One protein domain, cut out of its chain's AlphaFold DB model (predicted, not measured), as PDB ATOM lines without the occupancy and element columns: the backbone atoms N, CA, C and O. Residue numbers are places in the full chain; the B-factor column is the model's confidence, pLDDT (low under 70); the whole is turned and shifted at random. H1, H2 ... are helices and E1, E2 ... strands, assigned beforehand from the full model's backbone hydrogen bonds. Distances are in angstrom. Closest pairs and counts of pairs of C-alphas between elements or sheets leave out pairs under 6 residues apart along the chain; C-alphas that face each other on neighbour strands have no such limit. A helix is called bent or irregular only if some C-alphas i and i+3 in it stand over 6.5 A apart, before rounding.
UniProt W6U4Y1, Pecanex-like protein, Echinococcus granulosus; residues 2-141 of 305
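This is residues 2 to 141 of the 305 residues of the protein "Pecanex-like protein" of Echinococcus granulosus (UniProt W6U4Y1). One long helix, H4, runs through the middle, with H2 and H5 packed on it at large angles and H1 crossing near its first half. A two-stranded hairpin, E1 and E2, lies beside H2 and the later part of H4; H3 and H6 are at the periphery. The 140 printed residues are mostly helix by their named elements, in the order H1 to H6, then E1 and E2, an antiparallel sheet. The whole is compact, with a radius of gyration of the C-alphas of 16.0 A and spans of 44 by 42 by 32 A.

H1, residues 2 to 16, begins at C-alpha 2 (41.417, 37.049, -5.448) and is 21.4 A long. H2 is residues 25 to 38, 20.1 A, and H3 residues 48 to 52. H4, residues 55 to 77, is 32.9 A long and only just irregular: C-alphas 59 and 62 are 6.8 A apart. H5 is residues 84 to 97, 20.0 A, and H6 residues 106 to 113. E1, residues 118 to 125, is 21.6 A; E2, residues 133 to 140, is 22.6 A and ends at C-alpha 140 (13.254, 10.753, -7.712).

H4 is the hub. H1 only just touches it, with 3 pairs of C-alphas within 8 A, the closest Gly 11 and Val 61, 6.2 A. H2 touches H4 with residues 36 to 38 alone, at a steep tilt of 58 degrees, opposite ways; the closest C-alphas are Phe 37 and Arg 66, 6.1 A. H5 touches H4 about perpendicular, at 73 degrees, the closest C-alphas being Val 67 and Ile 91, 6.9 A. H1 also touches H2, C-alphas of Leu 15 and Tyr 32 closest at 5.1 A. H3 is close to H4 but not clearly touching, with C-alphas of Val 50 and Leu 56 closest at 7.6 A. In the hairpin E1 and E2, N 121 and O 137 are 2.9 A apart, within hydrogen-bond range. Residues 99 to 100 pair, parallel, with residues 119 to 120 of E1. The closest C-alphas of H2 and E1 are His 34 and Phe 122, 6.9 A; those of H6 and E1 are Ala 111 and Leu 119, 7.9 A. H4 and H6 are apart. In H1, H2, H5 and H6 every O i to N i+4 pair is within hydrogen-bond range; H4 has 17 of 19, and H3 0 of 1 but 2 of 2 O i to N i+3 pairs.

The C-alphas of Arg 85 and Gly 128 are farthest apart, 44.6 A. The printed part has no cut and no long link. Mean pLDDT of the printed part is 84.4; residues 17 to 24, 77 to 80 and 127 to 131 are under 70.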
ATOM      1  N   THR A   2      40.318  37.760  -4.760       83.69
ATOM      2  CA  THR A   2      41.417  37.049  -5.448       83.69
ATOM      3  C   THR A   2      41.339  35.519  -5.343       83.69
ATOM      4  O   THR A   2      41.488  34.845  -6.355       83.69
ATOM      5  N   LEU A   3      41.017  34.964  -4.166       84.19
ATOM      6  CA  LEU A   3      40.913  33.507  -3.964       84.19
ATOM      7  C   LEU A   3      39.784  32.867  -4.790       84.19
ATOM      8  O   LEU A   3      40.009  31.881  -5.474       84.19
ATOM      9  N   CYS A   4      38.577  33.442  -4.771       85.69
ATOM     10  CA  CYS A   4      37.433  32.919  -5.530       85.69
ATOM     11  C   CYS A   4      37.724  32.875  -7.040       85.69
ATOM     12  O   CYS A   4      37.401  31.899  -7.714       85.69
ATOM     13  N   TYR A   5      38.400  33.905  -7.556       87.81
ATOM     14  CA  TYR A   5      38.849  33.938  -8.944       87.81
ATOM     15  C   TYR A   5      39.944  32.897  -9.235       87.81
ATOM     16  O   TYR A   5      39.907  32.238 -10.270       87.81
ATOM     17  N   ALA A   6      40.893  32.697  -8.316       87.50
ATOM     18  CA  ALA A   6      41.904  31.650  -8.451       87.50
ATOM     19  C   ALA A   6      41.278  30.242  -8.454       87.50
ATOM     20  O   ALA A   6      41.627  29.417  -9.292       87.50
ATOM     21  N   VAL A   7      40.299  29.990  -7.579       87.75
ATOM     22  CA  VAL A   7      39.577  28.710  -7.488       87.75
ATOM     23  C   VAL A   7      38.703  28.460  -8.719       87.75
ATOM     24  O   VAL A   7      38.652  27.336  -9.212       87.75
ATOM     25  N   SER A   8      38.047  29.485  -9.269       88.06
ATOM     26  CA  SER A   8      37.278  29.327 -10.511       88.06
ATOM     27  C   SER A   8      38.186  29.073 -11.719       88.06
ATOM     28  O   SER A   8      37.868  28.242 -12.573       88.06
ATOM     29  N   LEU A   9      39.353  29.724 -11.765       88.38
ATOM     30  CA  LEU A   9      40.370  29.476 -12.785       88.38
ATOM     31  C   LEU A   9      40.940  28.057 -12.682       88.38
ATOM     32  O   LEU A   9      41.095  27.399 -13.713       88.38
ATOM     33  N   LEU A  10      41.202  27.585 -11.461       88.62
ATOM     34  CA  LEU A  10      41.617  26.215 -11.170       88.62
ATOM     35  C   LEU A  10      40.566  25.214 -11.648       88.62
ATOM     36  O   LEU A  10      40.887  24.345 -12.450       88.62
ATOM     37  N   GLY A  11      39.301  25.389 -11.249       87.06
ATOM     38  CA  GLY A  11      38.204  24.522 -11.681       87.06
ATOM     39  C   GLY A  11      38.121  24.414 -13.204       87.06
ATOM     40  O   GLY A  11      38.019  23.316 -13.741       87.06
ATOM     41  N   ARG A  12      38.281  25.532 -13.926       86.81
ATOM     42  CA  ARG A  12      38.337  25.524 -15.397       86.81
ATOM     43  C   ARG A  12      39.532  24.734 -15.946       86.81
ATOM     44  O   ARG A  12      39.376  24.032 -16.941       86.81
ATOM     45  N   ARG A  13      40.716  24.853 -15.340       85.94
ATOM     46  CA  ARG A  13      41.919  24.111 -15.763       85.94
ATOM     47  C   ARG A  13      41.778  22.612 -15.515       85.94
ATOM     48  O   ARG A  13      42.137  21.837 -16.393       85.94
ATOM     49  N   CYS A  14      41.174  22.215 -14.396       84.00
ATOM     50  CA  CYS A  14      40.885  20.815 -14.088       84.00
ATOM     51  C   CYS A  14      39.991  20.149 -15.150       84.00
ATOM     52  O   CYS A  14      40.168  18.973 -15.439       84.00
ATOM     53  N   LEU A  15      39.076  20.902 -15.774       83.31
ATOM     54  CA  LEU A  15      38.218  20.405 -16.862       83.31
ATOM     55  C   LEU A  15      38.917  20.340 -18.227       83.31
ATOM     56  O   LEU A  15      38.465  19.626 -19.117       83.31
ATOM     57  N   GLY A  16      39.990  21.113 -18.415       74.75
ATOM     58  CA  GLY A  16      40.799  21.097 -19.638       74.75
ATOM     59  C   GLY A  16      41.888  20.021 -19.641       74.75
ATOM     60  O   GLY A  16      42.439  19.722 -20.700       74.75
ATOM     61  N   GLY A  17      42.182  19.447 -18.471       66.69
ATOM     62  CA  GLY A  17      43.216  18.440 -18.278       66.69
ATOM     63  C   GLY A  17      44.640  18.925 -18.553       66.69
ATOM     64  O   GLY A  17      44.898  20.079 -18.909       66.69
ATOM     65  N   VAL A  18      45.596  18.011 -18.394       58.06
ATOM     66  CA  VAL A  18      46.990  18.221 -18.793       58.06
ATOM     67  C   VAL A  18      47.081  17.853 -20.276       58.06
ATOM     68  O   VAL A  18      47.052  16.684 -20.639       58.06
ATOM     69  N   SER A  19      47.072  18.875 -21.132       55.88
ATOM     70  CA  SER A  19      47.204  18.835 -22.600       55.88
ATOM     71  C   SER A  19      47.857  17.559 -23.168       55.88
ATOM     72  O   SER A  19      49.040  17.331 -22.915       55.88
ATOM     73  N   GLY A  20      47.127  16.777 -23.984       55.19
ATOM     74  CA  GLY A  20      47.723  15.587 -24.612       55.19
ATOM     75  C   GLY A  20      46.890  14.674 -25.529       55.19
ATOM     76  O   GLY A  20      47.433  13.653 -25.936       55.19
ATOM     77  N   HIS A  21      45.631  14.961 -25.897       50.56
ATOM     78  CA  HIS A  21      44.910  14.121 -26.879       50.56
ATOM     79  C   HIS A  21      44.098  14.948 -27.885       50.56
ATOM     80  O   HIS A  21      43.175  15.671 -27.520       50.56
ATOM     81  N   LEU A  22      44.479  14.833 -29.163       53.94
ATOM     82  CA  LEU A  22      44.037  15.667 -30.291       53.94
ATOM     83  C   LEU A  22      42.844  15.103 -31.080       53.94
ATOM     84  O   LEU A  22      42.460  15.705 -32.075       53.94
ATOM     85  N   ASN A  23      42.236  13.989 -30.662       56.94
ATOM     86  CA  ASN A  23      41.305  13.288 -31.553       56.94
ATOM     87  C   ASN A  23      39.815  13.565 -31.330       56.94
ATOM     88  O   ASN A  23      39.066  13.239 -32.232       56.94
ATOM     89  N   ASN A  24      39.385  14.212 -30.236       69.50
ATOM     90  CA  ASN A  24      38.020  14.746 -30.060       69.50
ATOM     91  C   ASN A  24      37.955  15.668 -28.827       69.50
ATOM     92  O   ASN A  24      37.910  15.196 -27.693       69.50
ATOM     93  N   ALA A  25      37.916  16.993 -29.020       78.69
ATOM     94  CA  ALA A  25      37.936  17.959 -27.910       78.69
ATOM     95  C   ALA A  25      36.774  17.774 -26.910       78.69
ATOM     96  O   ALA A  25      36.951  17.969 -25.708       78.69
ATOM     97  N   LEU A  26      35.599  17.362 -27.399       82.94
ATOM     98  CA  LEU A  26      34.415  17.120 -26.574       82.94
ATOM     99  C   LEU A  26      34.555  15.871 -25.693       82.94
ATOM    100  O   LEU A  26      34.228  15.927 -24.513       82.94
ATOM    101  N   GLU A  27      35.037  14.756 -26.243       82.06
ATOM    102  CA  GLU A  27      35.194  13.504 -25.485       82.06
ATOM    103  C   GLU A  27      36.238  13.667 -24.381       82.06
ATOM    104  O   GLU A  27      35.993  13.288 -23.237       82.06
ATOM    105  N   THR A  28      37.354  14.328 -24.694       82.69
ATOM    106  CA  THR A  28      38.387  14.691 -23.718       82.69
ATOM    107  C   THR A  28      37.816  15.569 -22.602       82.69
ATOM    108  O   THR A  28      38.058  15.308 -21.425       82.69
ATOM    109  N   PHE A  29      37.008  16.580 -22.941       86.81
ATOM    110  CA  PHE A  29      36.340  17.419 -21.943       86.81
ATOM    111  C   PHE A  29      35.380  16.617 -21.055       86.81
ATOM    112  O   PHE A  29      35.409  16.766 -19.837       86.81
ATOM    113  N   LEU A  30      34.543  15.752 -21.639       88.56
ATOM    114  CA  LEU A  30      33.595  14.928 -20.881       88.56
ATOM    115  C   LEU A  30      34.304  13.923 -19.964       88.56
ATOM    116  O   LEU A  30      33.820  13.663 -18.861       88.56
ATOM    117  N   HIS A  31      35.465  13.414 -20.379       87.44
ATOM    118  CA  HIS A  31      36.315  12.569 -19.546       87.44
ATOM    119  C   HIS A  31      36.806  13.324 -18.306       87.44
ATOM    120  O   HIS A  31      36.543  12.897 -17.184       87.44
ATOM    121  N   TYR A  32      37.436  14.487 -18.485       89.12
ATOM    122  CA  TYR A  32      37.915  15.291 -17.355       89.12
ATOM    123  C   TYR A  32      36.773  15.807 -16.476       89.12
ATOM    124  O   TYR A  32      36.889  15.837 -15.252       89.12
ATOM    125  N   LEU A  33      35.637  16.157 -17.077       90.94
ATOM    126  CA  LEU A  33      34.415  16.495 -16.354       90.94
ATOM    127  C   LEU A  33      33.973  15.353 -15.431       90.94
ATOM    128  O   LEU A  33      33.629  15.593 -14.272       90.94
ATOM    129  N   HIS A  34      33.975  14.121 -15.939       91.50
ATOM    130  CA  HIS A  34      33.610  12.935 -15.173       91.50
ATOM    131  C   HIS A  34      34.598  12.656 -14.035       91.50
ATOM    132  O   HIS A  34      34.172  12.371 -12.915       91.50
ATOM    133  N   ASP A  35      35.899  12.797 -14.284       90.19
ATOM    134  CA  ASP A  35      36.931  12.579 -13.266       90.19
ATOM    135  C   ASP A  35      36.810  13.602 -12.126       90.19
ATOM    136  O   ASP A  35      36.706  13.226 -10.954       90.19
ATOM    137  N   VAL A  36      36.648  14.890 -12.458       91.31
ATOM    138  CA  VAL A  36      36.393  15.951 -11.468       91.31
ATOM    139  C   VAL A  36      35.091  15.695 -10.697       91.31
ATOM    140  O   VAL A  36      35.044  15.912  -9.483       91.31
ATOM    141  N   PHE A  37      34.040  15.197 -11.362       92.38
ATOM    142  CA  PHE A  37      32.769  14.839 -10.719       92.38
ATOM    143  C   PHE A  37      32.930  13.687  -9.714       92.38
ATOM    144  O   PHE A  37      32.397  13.753  -8.597       92.38
ATOM    145  N   LYS A  38      33.701  12.656 -10.081       90.81
ATOM    146  CA  LYS A  38      34.073  11.535  -9.208       90.81
ATOM    147  C   LYS A  38      34.938  11.994  -8.026       90.81
ATOM    148  O   LYS A  38      34.860  11.395  -6.957       90.81
ATOM    149  N   GLY A  39      35.673  13.094  -8.191       87.62
ATOM    150  CA  GLY A  39      36.602  13.647  -7.202       87.62
ATOM    151  C   GLY A  39      38.063  13.283  -7.473       87.62
ATOM    152  O   GLY A  39      38.898  13.452  -6.590       87.62
ATOM    153  N   ASP A  40      38.362  12.780  -8.672       86.56
ATOM    154  CA  ASP A  40      39.710  12.508  -9.164       86.56
ATOM    155  C   ASP A  40      40.172  13.711 -10.000       86.56
ATOM    156  O   ASP A  40      39.879  13.835 -11.187       86.56
ATOM    157  N   VAL A  41      40.789  14.687  -9.334       84.19
ATOM    158  CA  VAL A  41      41.174  15.956  -9.958       84.19
ATOM    159  C   VAL A  41      42.636  15.897 -10.383       84.19
ATOM    160  O   VAL A  41      43.532  15.841  -9.544       84.19
ATOM    161  N   GLN A  42      42.877  15.981 -11.689       81.88
ATOM    162  CA  GLN A  42      44.223  16.073 -12.249       81.88
ATOM    163  C   GLN A  42      44.715  17.527 -12.181       81.88
ATOM    164  O   GLN A  42      44.104  18.431 -12.759       81.88
ATOM    165  N   ILE A  43      45.810  17.763 -11.456       81.62
ATOM    166  CA  ILE A  43      46.378  19.099 -11.225       81.62
ATOM    167  C   ILE A  43      47.572  19.299 -12.162       81.62
ATOM    168  O   ILE A  43      48.429  18.427 -12.300       81.62
ATOM    169  N   SER A  44      47.636  20.456 -12.821       80.06
ATOM    170  CA  SER A  44      48.798  20.836 -13.629       80.06
ATOM    171  C   SER A  44      49.933  21.329 -12.729       80.06
ATOM    172  O   SER A  44      49.671  22.019 -11.751       80.06
ATOM    173  N   ALA A  45      51.190  21.111 -13.123       75.44
ATOM    174  CA  ALA A  45      52.381  21.616 -12.418       75.44
ATOM    175  C   ALA A  45      52.439  23.157 -12.264       75.44
ATOM    176  O   ALA A  45      53.327  23.703 -11.625       75.44
ATOM    177  N   LYS A  46      51.519  23.900 -12.894       77.56
ATOM    178  CA  LYS A  46      51.374  25.356 -12.718       77.56
ATOM    179  C   LYS A  46      50.516  25.735 -11.506       77.56
ATOM    180  O   LYS A  46      50.479  26.909 -11.144       77.56
ATOM    181  N   ASP A  47      49.806  24.776 -10.922       81.31
ATOM    182  CA  ASP A  47      48.833  24.974  -9.847       81.31
ATOM    183  C   ASP A  47      49.315  24.355  -8.519       81.31
ATOM    184  O   ASP A  47      48.514  23.936  -7.687       81.31
ATOM    185  N   ASP A  48      50.634  24.354  -8.285       81.31
ATOM    186  CA  ASP A  48      51.259  23.757  -7.094       81.31
ATOM    187  C   ASP A  48      50.779  24.363  -5.766       81.31
ATOM    188  O   ASP A  48      50.811  23.716  -4.720       81.31
ATOM    189  N   TRP A  49      50.273  25.598  -5.801       83.56
ATOM    190  CA  TRP A  49      49.683  26.271  -4.644       83.56
ATOM    191  C   TRP A  49      48.510  25.489  -4.031       83.56
ATOM    192  O   TRP A  49      48.236  25.639  -2.842       83.56
ATOM    193  N   VAL A  50      47.837  24.638  -4.813       82.94
ATOM    194  CA  VAL A  50      46.733  23.782  -4.353       82.94
ATOM    195  C   VAL A  50      47.232  22.662  -3.441       82.94
ATOM    196  O   VAL A  50      46.496  22.214  -2.570       82.94
ATOM    197  N   PHE A  51      48.494  22.237  -3.568       81.69
ATOM    198  CA  PHE A  51      49.059  21.212  -2.686       81.69
ATOM    199  C   PHE A  51      49.256  21.696  -1.247       81.69
ATOM    200  O   PHE A  51      49.382  20.867  -0.350       81.69
ATOM    201  N   ALA A  52      49.239  23.011  -1.007       84.44
ATOM    202  CA  ALA A  52      49.233  23.554   0.348       84.44
ATOM    203  C   ALA A  52      47.948  23.183   1.114       84.44
ATOM    204  O   ALA A  52      47.994  23.021   2.330       84.44
ATOM    205  N   ASP A  53      46.824  23.024   0.406       85.44
ATOM    206  CA  ASP A  53      45.550  22.574   0.963       85.44
ATOM    207  C   ASP A  53      44.741  21.797  -0.092       85.44
ATOM    208  O   ASP A  53      43.935  22.342  -0.851       85.44
ATOM    209  N   VAL A  54      44.955  20.481  -0.124       85.00
ATOM    210  CA  VAL A  54      44.258  19.567  -1.042       85.00
ATOM    211  C   VAL A  54      42.779  19.399  -0.653       85.00
ATOM    212  O   VAL A  54      41.955  19.000  -1.483       85.00
ATOM    213  N   GLU A  55      42.399  19.731   0.585       87.31
ATOM    214  CA  GLU A  55      41.010  19.654   1.046       87.31
ATOM    215  C   GLU A  55      40.124  20.666   0.308       87.31
ATOM    216  O   GLU A  55      38.961  20.369   0.012       87.31
ATOM    217  N   LEU A  56      40.700  21.788  -0.137       87.44
ATOM    218  CA  LEU A  56      40.038  22.776  -0.989       87.44
ATOM    219  C   LEU A  56      39.401  22.152  -2.243       87.44
ATOM    220  O   LEU A  56      38.299  22.540  -2.644       87.44
ATOM    221  N   LEU A  57      40.050  21.154  -2.852       86.75
ATOM    222  CA  LEU A  57      39.505  20.460  -4.021       86.75
ATOM    223  C   LEU A  57      38.246  19.664  -3.670       86.75
ATOM    224  O   LEU A  57      37.255  19.715  -4.397       86.75
ATOM    225  N   ARG A  58      38.266  18.964  -2.533       86.62
ATOM    226  CA  ARG A  58      37.179  18.073  -2.103       86.62
ATOM    227  C   ARG A  58      36.000  18.835  -1.503       86.62
ATOM    228  O   ARG A  58      34.865  18.413  -1.689       86.62
ATOM    229  N   VAL A  59      36.261  19.943  -0.809       89.50
ATOM    230  CA  VAL A  59      35.243  20.739  -0.104       89.50
ATOM    231  C   VAL A  59      34.646  21.825  -0.994       89.50
ATOM    232  O   VAL A  59      33.454  22.111  -0.888       89.50
ATOM    233  N   VAL A  60      35.438  22.419  -1.893       89.62
ATOM    234  CA  VAL A  60      34.987  23.556  -2.710       89.62
ATOM    235  C   VAL A  60      34.854  23.178  -4.179       89.62
ATOM    236  O   VAL A  60      33.761  23.297  -4.726       89.62
ATOM    237  N   VAL A  61      35.923  22.705  -4.829       90.31
ATOM    238  CA  VAL A  61      35.932  22.526  -6.296       90.31
ATOM    239  C   VAL A  61      34.977  21.421  -6.750       90.31
ATOM    240  O   VAL A  61      34.099  21.678  -7.575       90.31
ATOM    241  N   THR A  62      35.093  20.208  -6.204       91.19
ATOM    242  CA  THR A  62      34.241  19.075  -6.591       91.19
ATOM    243  C   THR A  62      32.755  19.340  -6.295       91.19
ATOM    244  O   THR A  62      31.941  19.161  -7.207       91.19
ATOM    245  N   PRO A  63      32.346  19.821  -5.101       92.06
ATOM    246  CA  PRO A  63      30.943  20.132  -4.827       92.06
ATOM    247  C   PRO A  63      30.409  21.291  -5.674       92.06
ATOM    248  O   PRO A  63      29.291  21.198  -6.183       92.06
ATOM    249  N   ALA A  64      31.203  22.346  -5.894       91.94
ATOM    250  CA  ALA A  64      30.806  23.445  -6.774       91.94
ATOM    251  C   ALA A  64      30.579  22.953  -8.207       91.94
ATOM    252  O   ALA A  64      29.575  23.310  -8.822       91.94
ATOM    253  N   MET A  65      31.454  22.079  -8.713       91.88
ATOM    254  CA  MET A  65      31.308  21.494 -10.043       91.88
ATOM    255  C   MET A  65      30.059  20.615 -10.153       91.88
ATOM    256  O   MET A  65      29.303  20.719 -11.118       91.88
ATOM    257  N   ARG A  66      29.800  19.785  -9.139       93.31
ATOM    258  CA  ARG A  66      28.601  18.939  -9.038       93.31
ATOM    259  C   ARG A  66      27.312  19.762  -9.088       93.31
ATOM    260  O   ARG A  66      26.408  19.438  -9.861       93.31
ATOM    261  N   VAL A  67      27.236  20.836  -8.302       93.31
ATOM    262  CA  VAL A  67      26.077  21.742  -8.279       93.31
ATOM    263  C   VAL A  67      25.953  22.505  -9.598       93.31
ATOM    264  O   VAL A  67      24.855  22.587 -10.139       93.31
ATOM    265  N   ALA A  68      27.058  23.002 -10.162       91.25
ATOM    266  CA  ALA A  68      27.053  23.686 -11.455       91.25
ATOM    267  C   ALA A  68      26.534  22.778 -12.580       91.25
ATOM    268  O   ALA A  68      25.702  23.203 -13.377       91.25
ATOM    269  N   LEU A  69      26.962  21.512 -12.605       91.50
ATOM    270  CA  LEU A  69      26.511  20.519 -13.578       91.50
ATOM    271  C   LEU A  69      25.009  20.233 -13.445       91.50
ATOM    272  O   LEU A  69      24.300  20.168 -14.449       91.50
ATOM    273  N   LYS A  70      24.510  20.115 -12.208       92.12
ATOM    274  CA  LYS A  70      23.076  19.942 -11.942       92.12
ATOM    275  C   LYS A  70      22.264  21.154 -12.398       92.12
ATOM    276  O   LYS A  70      21.252  20.991 -13.072       92.12
ATOM    277  N   LEU A  71      22.718  22.361 -12.065       90.44
ATOM    278  CA  LEU A  71      22.058  23.599 -12.481       90.44
ATOM    279  C   LEU A  71      22.076  23.769 -13.997       90.44
ATOM    280  O   LEU A  71      21.086  24.222 -14.555       90.44
ATOM    281  N   TYR A  72      23.159  23.379 -14.668       88.38
ATOM    282  CA  TYR A  72      23.243  23.397 -16.126       88.38
ATOM    283  C   TYR A  72      22.214  22.454 -16.768       88.38
ATOM    284  O   TYR A  72      21.513  22.844 -17.702       88.38
ATOM    285  N   GLN A  73      22.063  21.238 -16.231       88.25
ATOM    286  CA  GLN A  73      21.032  20.299 -16.675       88.25
ATOM    287  C   GLN A  73      19.612  20.868 -16.473       88.25
ATOM    288  O   GLN A  73      18.761  20.762 -17.360       88.25
ATOM    289  N   ASP A  74      19.353  21.485 -15.319       84.88
ATOM    290  CA  ASP A  74      18.045  22.068 -14.990       84.88
ATOM    291  C   ASP A  74      17.740  23.318 -15.830       84.88
ATOM    292  O   ASP A  74      16.611  23.532 -16.269       84.88
ATOM    293  N   HIS A  75      18.763  24.123 -16.116       81.25
ATOM    294  CA  HIS A  75      18.668  25.311 -16.959       81.25
ATOM    295  C   HIS A  75      18.258  24.953 -18.388       81.25
ATOM    296  O   HIS A  75      17.400  25.620 -18.961       81.25
ATOM    297  N   PHE A  76      18.824  23.876 -18.946       71.75
ATOM    298  CA  PHE A  76      18.442  23.393 -20.275       71.75
ATOM    299  C   PHE A  76      16.999  22.869 -20.318       71.75
ATOM    300  O   PHE A  76      16.351  22.933 -21.358       71.75
ATOM    301  N   THR A  77      16.488  22.345 -19.202       66.69
ATOM    302  CA  THR A  77      15.176  21.683 -19.158       66.69
ATOM    303  C   THR A  77      14.019  22.598 -18.760       66.69
ATOM    304  O   THR A  77      12.902  22.328 -19.196       66.69
ATOM    305  N   TRP A  78      14.235  23.648 -17.952       56.59
ATOM    306  CA  TRP A  78      13.118  24.369 -17.319       56.59
ATOM    307  C   TRP A  78      13.120  25.903 -17.462       56.59
ATOM    308  O   TRP A  78      12.039  26.462 -17.637       56.59
ATOM    309  N   ASN A  79      14.260  26.614 -17.392       64.81
ATOM    310  CA  ASN A  79      14.298  28.079 -17.597       64.81
ATOM    311  C   ASN A  79      15.732  28.652 -17.597       64.81
ATOM    312  O   ASN A  79      16.503  28.312 -16.687       64.81
ATOM    313  N   PRO A  80      16.088  29.588 -18.498       66.00
ATOM    314  CA  PRO A  80      17.322  30.332 -18.351       66.00
ATOM    315  C   PRO A  80      17.316  31.265 -17.128       66.00
ATOM    316  O   PRO A  80      16.592  32.255 -17.072       66.00
ATOM    317  N   LEU A  81      18.162  30.962 -16.139       73.19
ATOM    318  CA  LEU A  81      18.406  31.807 -14.960       73.19
ATOM    319  C   LEU A  81      18.862  33.208 -15.403       73.19
ATOM    320  O   LEU A  81      19.935  33.351 -15.987       73.19
ATOM    321  N   SER A  82      18.057  34.232 -15.116       71.19
ATOM    322  CA  SER A  82      18.246  35.584 -15.664       71.19
ATOM    323  C   SER A  82      18.938  36.542 -14.689       71.19
ATOM    324  O   SER A  82      19.656  37.452 -15.098       71.19
ATOM    325  N   THR A  83      18.747  36.326 -13.381       85.62
ATOM    326  CA  THR A  83      19.192  37.247 -12.328       85.62
ATOM    327  C   THR A  83      20.081  36.549 -11.292       85.62
ATOM    328  O   THR A  83      19.787  35.440 -10.849       85.62
ATOM    329  N   ASN A  84      21.118  37.235 -10.789       85.69
ATOM    330  CA  ASN A  84      22.028  36.712  -9.748       85.69
ATOM    331  C   ASN A  84      21.299  36.192  -8.493       85.69
ATOM    332  O   ASN A  84      21.710  35.210  -7.877       85.69
ATOM    333  N   ARG A  85      20.187  36.836  -8.113       88.50
ATOM    334  CA  ARG A  85      19.351  36.425  -6.976       88.50
ATOM    335  C   ARG A  85      18.644  35.087  -7.220       88.50
ATOM    336  O   ARG A  85      18.468  34.320  -6.278       88.50
ATOM    337  N   GLU A  86      18.229  34.818  -8.454       86.75
ATOM    338  CA  GLU A  86      17.603  33.550  -8.846       86.75
ATOM    339  C   GLU A  86      18.636  32.429  -8.852       86.75
ATOM    340  O   GLU A  86      18.383  31.374  -8.277       86.75
ATOM    341  N   LEU A  87      19.830  32.698  -9.393       87.62
ATOM    342  CA  LEU A  87      20.948  31.758  -9.369       87.62
ATOM    343  C   LEU A  87      21.324  31.367  -7.934       87.62
ATOM    344  O   LEU A  87      21.443  30.183  -7.636       87.62
ATOM    345  N   TYR A  88      21.449  32.339  -7.023       90.38
ATOM    346  CA  TYR A  88      21.740  32.051  -5.616       90.38
ATOM    347  C   TYR A  88      20.666  31.167  -4.968       90.38
ATOM    348  O   TYR A  88      20.985  30.200  -4.275       90.38
ATOM    349  N   ARG A  89      19.385  31.462  -5.218       90.06
ATOM    350  CA  ARG A  89      18.271  30.648  -4.711       90.06
ATOM    351  C   ARG A  89      18.287  29.234  -5.283       90.06
ATOM    352  O   ARG A  89      18.000  28.303  -4.538       90.06
ATOM    353  N   ALA A  90      18.618  29.086  -6.563       90.44
ATOM    354  CA  ALA A  90      18.726  27.792  -7.224       90.44
ATOM    355  C   ALA A  90      19.886  26.967  -6.649       90.44
ATOM    356  O   ALA A  90      19.682  25.821  -6.276       90.44
ATOM    357  N   ILE A  91      21.071  27.565  -6.475       92.00
ATOM    358  CA  ILE A  91      22.213  26.910  -5.814       92.00
ATOM    359  C   ILE A  91      21.801  26.422  -4.423       92.00
ATOM    360  O   ILE A  91      21.969  25.248  -4.100       92.00
ATOM    361  N   TRP A  92      21.216  27.312  -3.619       93.44
ATOM    362  CA  TRP A  92      20.812  26.991  -2.255       93.44
ATOM    363  C   TRP A  92      19.778  25.860  -2.199       93.44
ATOM    364  O   TRP A  92      19.930  24.923  -1.414       93.44
ATOM    365  N   SER A  93      18.741  25.912  -3.040       92.25
ATOM    366  CA  SER A  93      17.710  24.873  -3.068       92.25
ATOM    367  C   SER A  93      18.264  23.536  -3.555       92.25
ATOM    368  O   SER A  93      17.945  22.503  -2.966       92.25
ATOM    369  N   THR A  94      19.133  23.527  -4.569       92.38
ATOM    370  CA  THR A  94      19.776  22.308  -5.071       92.38
ATOM    371  C   THR A  94      20.624  21.644  -3.991       92.38
ATOM    372  O   THR A  94      20.482  20.442  -3.786       92.38
ATOM    373  N   THR A  95      21.442  22.403  -3.256       91.75
ATOM    374  CA  THR A  95      22.302  21.851  -2.194       91.75
ATOM    375  C   THR A  95      21.507  21.218  -1.049       91.75
ATOM    376  O   THR A  95      21.973  20.253  -0.454       91.75
ATOM    377  N   GLN A  96      20.314  21.733  -0.741       91.44
ATOM    378  CA  GLN A  96      19.470  21.192   0.333       91.44
ATOM    379  C   GLN A  96      18.602  20.009  -0.117       91.44
ATOM    380  O   GLN A  96      18.301  19.127   0.682       91.44
ATOM    381  N   THR A  97      18.165  19.996  -1.379       91.69
ATOM    382  CA  THR A  97      17.148  19.040  -1.859       91.69
ATOM    383  C   THR A  97      17.717  17.844  -2.612       91.69
ATOM    384  O   THR A  97      17.081  16.793  -2.640       91.69
ATOM    385  N   VAL A  98      18.882  17.987  -3.250       93.19
ATOM    386  CA  VAL A  98      19.454  16.956  -4.122       93.19
ATOM    387  C   VAL A  98      20.795  16.501  -3.570       93.19
ATOM    388  O   VAL A  98      21.725  17.292  -3.426       93.19
ATOM    389  N   VAL A  99      20.928  15.197  -3.343       94.12
ATOM    390  CA  VAL A  99      22.227  14.597  -3.038       94.12
ATOM    391  C   VAL A  99      22.950  14.315  -4.355       94.12
ATOM    392  O   VAL A  99      22.489  13.515  -5.172       94.12
ATOM    393  N   ILE A 100      24.084  14.988  -4.569       95.06
ATOM    394  CA  ILE A 100      24.891  14.859  -5.788       95.06
ATOM    395  C   ILE A 100      26.185  14.104  -5.474       95.06
ATOM    396  O   ILE A 100      27.084  14.630  -4.813       95.06
ATOM    397  N   CYS A 101      26.294  12.876  -5.969       93.69
ATOM    398  CA  CYS A 101      27.487  12.045  -5.818       93.69
ATOM    399  C   CYS A 101      27.589  11.027  -6.959       93.69
ATOM    400  O   CYS A 101      26.636  10.812  -7.705       93.69
ATOM    401  N   HIS A 102      28.773  10.437  -7.121       93.25
ATOM    402  CA  HIS A 102      28.998   9.390  -8.113       93.25
ATOM    403  C   HIS A 102      28.446   8.043  -7.622       93.25
ATOM    404  O   HIS A 102      28.410   7.783  -6.423       93.25
ATOM    405  N   GLU A 103      28.055   7.154  -8.538       88.00
ATOM    406  CA  GLU A 103      27.416   5.868  -8.199       88.00
ATOM    407  C   GLU A 103      28.319   4.908  -7.405       88.00
ATOM    408  O   GLU A 103      27.830   4.063  -6.659       88.00
ATOM    409  N   THR A 104      29.641   5.060  -7.525       89.19
ATOM    410  CA  THR A 104      30.627   4.283  -6.753       89.19
ATOM    411  C   THR A 104      30.921   4.869  -5.371       89.19
ATOM    412  O   THR A 104      31.686   4.273  -4.618       89.19
ATOM    413  N   ASP A 105      30.398   6.054  -5.047       90.00
ATOM    414  CA  ASP A 105      30.644   6.721  -3.770       90.00
ATOM    415  C   ASP A 105      29.829   6.031  -2.653       90.00
ATOM    416  O   ASP A 105      28.622   5.824  -2.823       90.00
ATOM    417  N   PRO A 106      30.413   5.681  -1.488       91.19
ATOM    418  CA  PRO A 106      29.635   5.191  -0.346       91.19
ATOM    419  C   PRO A 106      28.509   6.149   0.068       91.19
ATOM    420  O   PRO A 106      27.467   5.690   0.552       91.19
ATOM    421  N   GLN A 107      28.671   7.458  -0.165       91.00
ATOM    422  CA  GLN A 107      27.626   8.443   0.090       91.00
ATOM    423  C   GLN A 107      26.357   8.143  -0.721       91.00
ATOM    424  O   GLN A 107      25.261   8.270  -0.175       91.00
ATOM    425  N   TRP A 108      26.482   7.658  -1.962       91.19
ATOM    426  CA  TRP A 108      25.343   7.277  -2.802       91.19
ATOM    427  C   TRP A 108      24.512   6.181  -2.142       91.19
ATOM    428  O   TRP A 108      23.310   6.342  -1.928       91.19
ATOM    429  N   ARG A 109      25.165   5.087  -1.731       90.00
ATOM    430  CA  ARG A 109      24.500   3.982  -1.028       90.00
ATOM    431  C   ARG A 109      23.860   4.464   0.272       90.00
ATOM    432  O   ARG A 109      22.726   4.090   0.560       90.00
ATOM    433  N   SER A 110      24.563   5.296   1.041       91.06
ATOM    434  CA  SER A 110      24.025   5.847   2.286       91.06
ATOM    435  C   SER A 110      22.779   6.704   2.045       91.06
ATOM    436  O   SER A 110      21.812   6.589   2.786       91.06
ATOM    437  N   ALA A 111      22.753   7.505   0.978       90.75
ATOM    438  CA  ALA A 111      21.629   8.370   0.649       90.75
ATOM    439  C   ALA A 111      20.408   7.572   0.169       90.75
ATOM    440  O   ALA A 111      19.285   7.892   0.547       90.75
ATOM    441  N   VAL A 112      20.630   6.494  -0.590       89.75
ATOM    442  CA  VAL A 112      19.568   5.548  -0.969       89.75
ATOM    443  C   VAL A 112      18.965   4.874   0.268       89.75
ATOM    444  O   VAL A 112      17.746   4.806   0.389       89.75
ATOM    445  N   LEU A 113      19.798   4.406   1.206       86.44
ATOM    446  CA  LEU A 113      19.327   3.776   2.448       86.44
ATOM    447  C   LEU A 113      18.643   4.770   3.401       86.44
ATOM    448  O   LEU A 113      17.723   4.389   4.114       86.44
ATOM    449  N   ASN A 114      19.070   6.034   3.386       87.25
ATOM    450  CA  ASN A 114      18.463   7.131   4.144       87.25
ATOM    451  C   ASN A 114      17.257   7.760   3.433       87.25
ATOM    452  O   ASN A 114      16.845   8.864   3.788       87.25
ATOM    453  N   ASP A 115      16.673   7.068   2.450       85.25
ATOM    454  CA  ASP A 115      15.395   7.453   1.857       85.25
ATOM    455  C   ASP A 115      15.409   8.842   1.174       85.25
ATOM    456  O   ASP A 115      14.371   9.510   1.102       85.25
ATOM    457  N   ALA A 116      16.572   9.271   0.655       89.31
ATOM    458  CA  ALA A 116      16.752  10.579   0.023       89.31
ATOM    459  C   ALA A 116      15.744  10.822  -1.114       89.31
ATOM    460  O   ALA A 116      15.516   9.963  -1.967       89.31
ATOM    461  N   GLU A 117      15.151  12.019  -1.146       90.44
ATOM    462  CA  GLU A 117      14.085  12.344  -2.102       90.44
ATOM    463  C   GLU A 117      14.580  12.420  -3.546       90.44
ATOM    464  O   GLU A 117      13.887  11.977  -4.464       90.44
ATOM    465  N   ARG A 118      15.765  13.005  -3.755       93.50
ATOM    466  CA  ARG A 118      16.356  13.207  -5.078       93.50
ATOM    467  C   ARG A 118      17.843  12.905  -5.061       93.50
ATOM    468  O   ARG A 118      18.594  13.435  -4.241       93.50
ATOM    469  N   LEU A 119      18.262  12.098  -6.024       94.31
ATOM    470  CA  LEU A 119      19.653  11.729  -6.248       94.31
ATOM    471  C   LEU A 119      20.047  12.085  -7.672       94.31
ATOM    472  O   LEU A 119      19.285  11.856  -8.614       94.31
ATOM    473  N   PHE A 120      21.245  12.635  -7.823       95.06
ATOM    474  CA  PHE A 120      21.800  12.987  -9.121       95.06
ATOM    475  C   PHE A 120      23.227  12.465  -9.254       95.06
ATOM    476  O   PHE A 120      24.056  12.665  -8.366       95.06
ATOM    477  N   SER A 121      23.499  11.812 -10.381       94.62
ATOM    478  CA  SER A 121      24.815  11.285 -10.732       94.62
ATOM    479  C   SER A 121      25.107  11.504 -12.213       94.62
ATOM    480  O   SER A 121      24.205  11.527 -13.054       94.62
ATOM    481  N   PHE A 122      26.388  11.643 -12.529       93.44
ATOM    482  CA  PHE A 122      26.915  11.664 -13.883       93.44
ATOM    483  C   PHE A 122      27.744  10.400 -14.088       93.44
ATOM    484  O   PHE A 122      28.722  10.194 -13.371       93.44
ATOM    485  N   ARG A 123      27.329   9.544 -15.028       91.31
ATOM    486  CA  ARG A 123      27.968   8.246 -15.270       91.31
ATOM    487  C   ARG A 123      28.646   8.190 -16.630       91.31
ATOM    488  O   ARG A 123      28.127   8.728 -17.615       91.31
ATOM    489  N   ARG A 124      29.720   7.408 -16.695       88.44
ATOM    490  CA  ARG A 124      30.320   6.917 -17.937       88.44
ATOM    491  C   ARG A 124      29.879   5.476 -18.198       88.44
ATOM    492  O   ARG A 124      29.935   4.641 -17.301       88.44
ATOM    493  N   ILE A 125      29.405   5.194 -19.409       85.44
ATOM    494  CA  ILE A 125      29.069   3.844 -19.871       85.44
ATOM    495  C   ILE A 125      30.137   3.418 -20.872       85.44
ATOM    496  O   ILE A 125      30.230   3.972 -21.972       85.44
ATOM    497  N   ASP A 126      30.912   2.410 -20.486       78.38
ATOM    498  CA  ASP A 126      31.933   1.805 -21.333       78.38
ATOM    499  C   ASP A 126      31.259   0.724 -22.197       78.38
ATOM    500  O   ASP A 126      31.178  -0.444 -21.827       78.38
ATOM    501  N   SER A 127      30.699   1.126 -23.342       65.94
ATOM    502  CA  SER A 127      29.903   0.248 -24.222       65.94
ATOM    503  C   SER A 127      30.729  -0.763 -25.038       65.94
ATOM    504  O   SER A 127      30.187  -1.403 -25.933       65.94
ATOM    505  N   GLY A 128      32.041  -0.889 -24.804       65.19
ATOM    506  CA  GLY A 128      32.944  -1.735 -25.605       65.19
ATOM    507  C   GLY A 128      33.129  -1.288 -27.067       65.19
ATOM    508  O   GLY A 128      33.969  -1.831 -27.777       65.19
ATOM    509  N   THR A 129      32.375  -0.284 -27.518       62.41
ATOM    510  CA  THR A 129      32.545   0.430 -28.786       62.41
ATOM    511  C   THR A 129      33.558   1.564 -28.632       62.41
ATOM    512  O   THR A 129      33.747   2.081 -27.534       62.41
ATOM    513  N   THR A 130      34.162   2.015 -29.734       61.06
ATOM    514  CA  THR A 130      35.176   3.093 -29.758       61.06
ATOM    515  C   THR A 130      34.695   4.420 -29.146       61.06
ATOM    516  O   THR A 130      35.511   5.261 -28.792       61.06
ATOM    517  N   GLN A 131      33.381   4.613 -28.997       67.19
ATOM    518  CA  GLN A 131      32.773   5.832 -28.465       67.19
ATOM    519  C   GLN A 131      32.329   5.646 -27.011       67.19
ATOM    520  O   GLN A 131      31.512   4.772 -26.702       67.19
ATOM    521  N   GLN A 132      32.842   6.502 -26.128       72.81
ATOM    522  CA  GLN A 132      32.431   6.580 -24.726       72.81
ATOM    523  C   GLN A 132      31.091   7.320 -24.617       72.81
ATOM    524  O   GLN A 132      30.922   8.402 -25.179       72.81
ATOM    525  N   CYS A 133      30.127   6.763 -23.878       82.50
ATOM    526  CA  CYS A 133      28.816   7.385 -23.699       82.50
ATOM    527  C   CYS A 133      28.670   7.935 -22.277       82.50
ATOM    528  O   CYS A 133      28.721   7.187 -21.302       82.50
ATOM    529  N   PHE A 134      28.438   9.242 -22.160       88.44
ATOM    530  CA  PHE A 134      28.178   9.908 -20.887       88.44
ATOM    531  C   PHE A 134      26.678  10.134 -20.704       88.44
ATOM    532  O   PHE A 134      25.997  10.589 -21.625       88.44
ATOM    533  N   ARG A 135      26.146   9.809 -19.520       89.81
ATOM    534  CA  ARG A 135      24.716   9.973 -19.213       89.81
ATOM    535  C   ARG A 135      24.502  10.556 -17.824       89.81
ATOM    536  O   ARG A 135      25.165  10.175 -16.861       89.81
ATOM    537  N   PHE A 136      23.514  11.434 -17.723       91.12
ATOM    538  CA  PHE A 136      22.986  11.895 -16.446       91.12
ATOM    539  C   PHE A 136      21.950  10.903 -15.922       91.12
ATOM    540  O   PHE A 136      21.061  10.484 -16.663       91.12
ATOM    541  N   ILE A 137      22.050  10.550 -14.643       91.25
ATOM    542  CA  ILE A 137      21.026   9.791 -13.927       91.25
ATOM    543  C   ILE A 137      20.421  10.707 -12.872       91.25
ATOM    544  O   ILE A 137      21.128  11.249 -12.024       91.25
ATOM    545  N   MET A 138      19.097  10.827 -12.899       91.00
ATOM    546  CA  MET A 138      18.327  11.454 -11.835       91.00
ATOM    547  C   MET A 138      17.330  10.440 -11.296       91.00
ATOM    548  O   MET A 138      16.549   9.873 -12.059       91.00
ATOM    549  N   MET A 139      17.365  10.208  -9.990       89.88
ATOM    550  CA  MET A 139      16.401   9.354  -9.310       89.88
ATOM    551  C   MET A 139      15.543  10.223  -8.407       89.88
ATOM    552  O   MET A 139      16.069  10.977  -7.590       89.88
ATOM    553  N   ASN A 140      14.231  10.094  -8.559       90.94
ATOM    554  CA  ASN A 140      13.254  10.753  -7.712       90.94
ATOM    555  C   ASN A 140      12.494   9.687  -6.936       90.94
ATOM    556  O   ASN A 140      11.996   8.721  -7.518       90.94
ATOM    557  N   LYS A 141      12.376   9.882  -5.626       85.75
ATOM    558  CA  LYS A 141      11.523   9.057  -4.786       85.75
ATOM    559  C   LYS A 141      10.068   9.317  -5.160       85.75
ATOM    560  O   LYS A 141       9.584  10.444  -5.091       85.75
TER     561      LYS A 141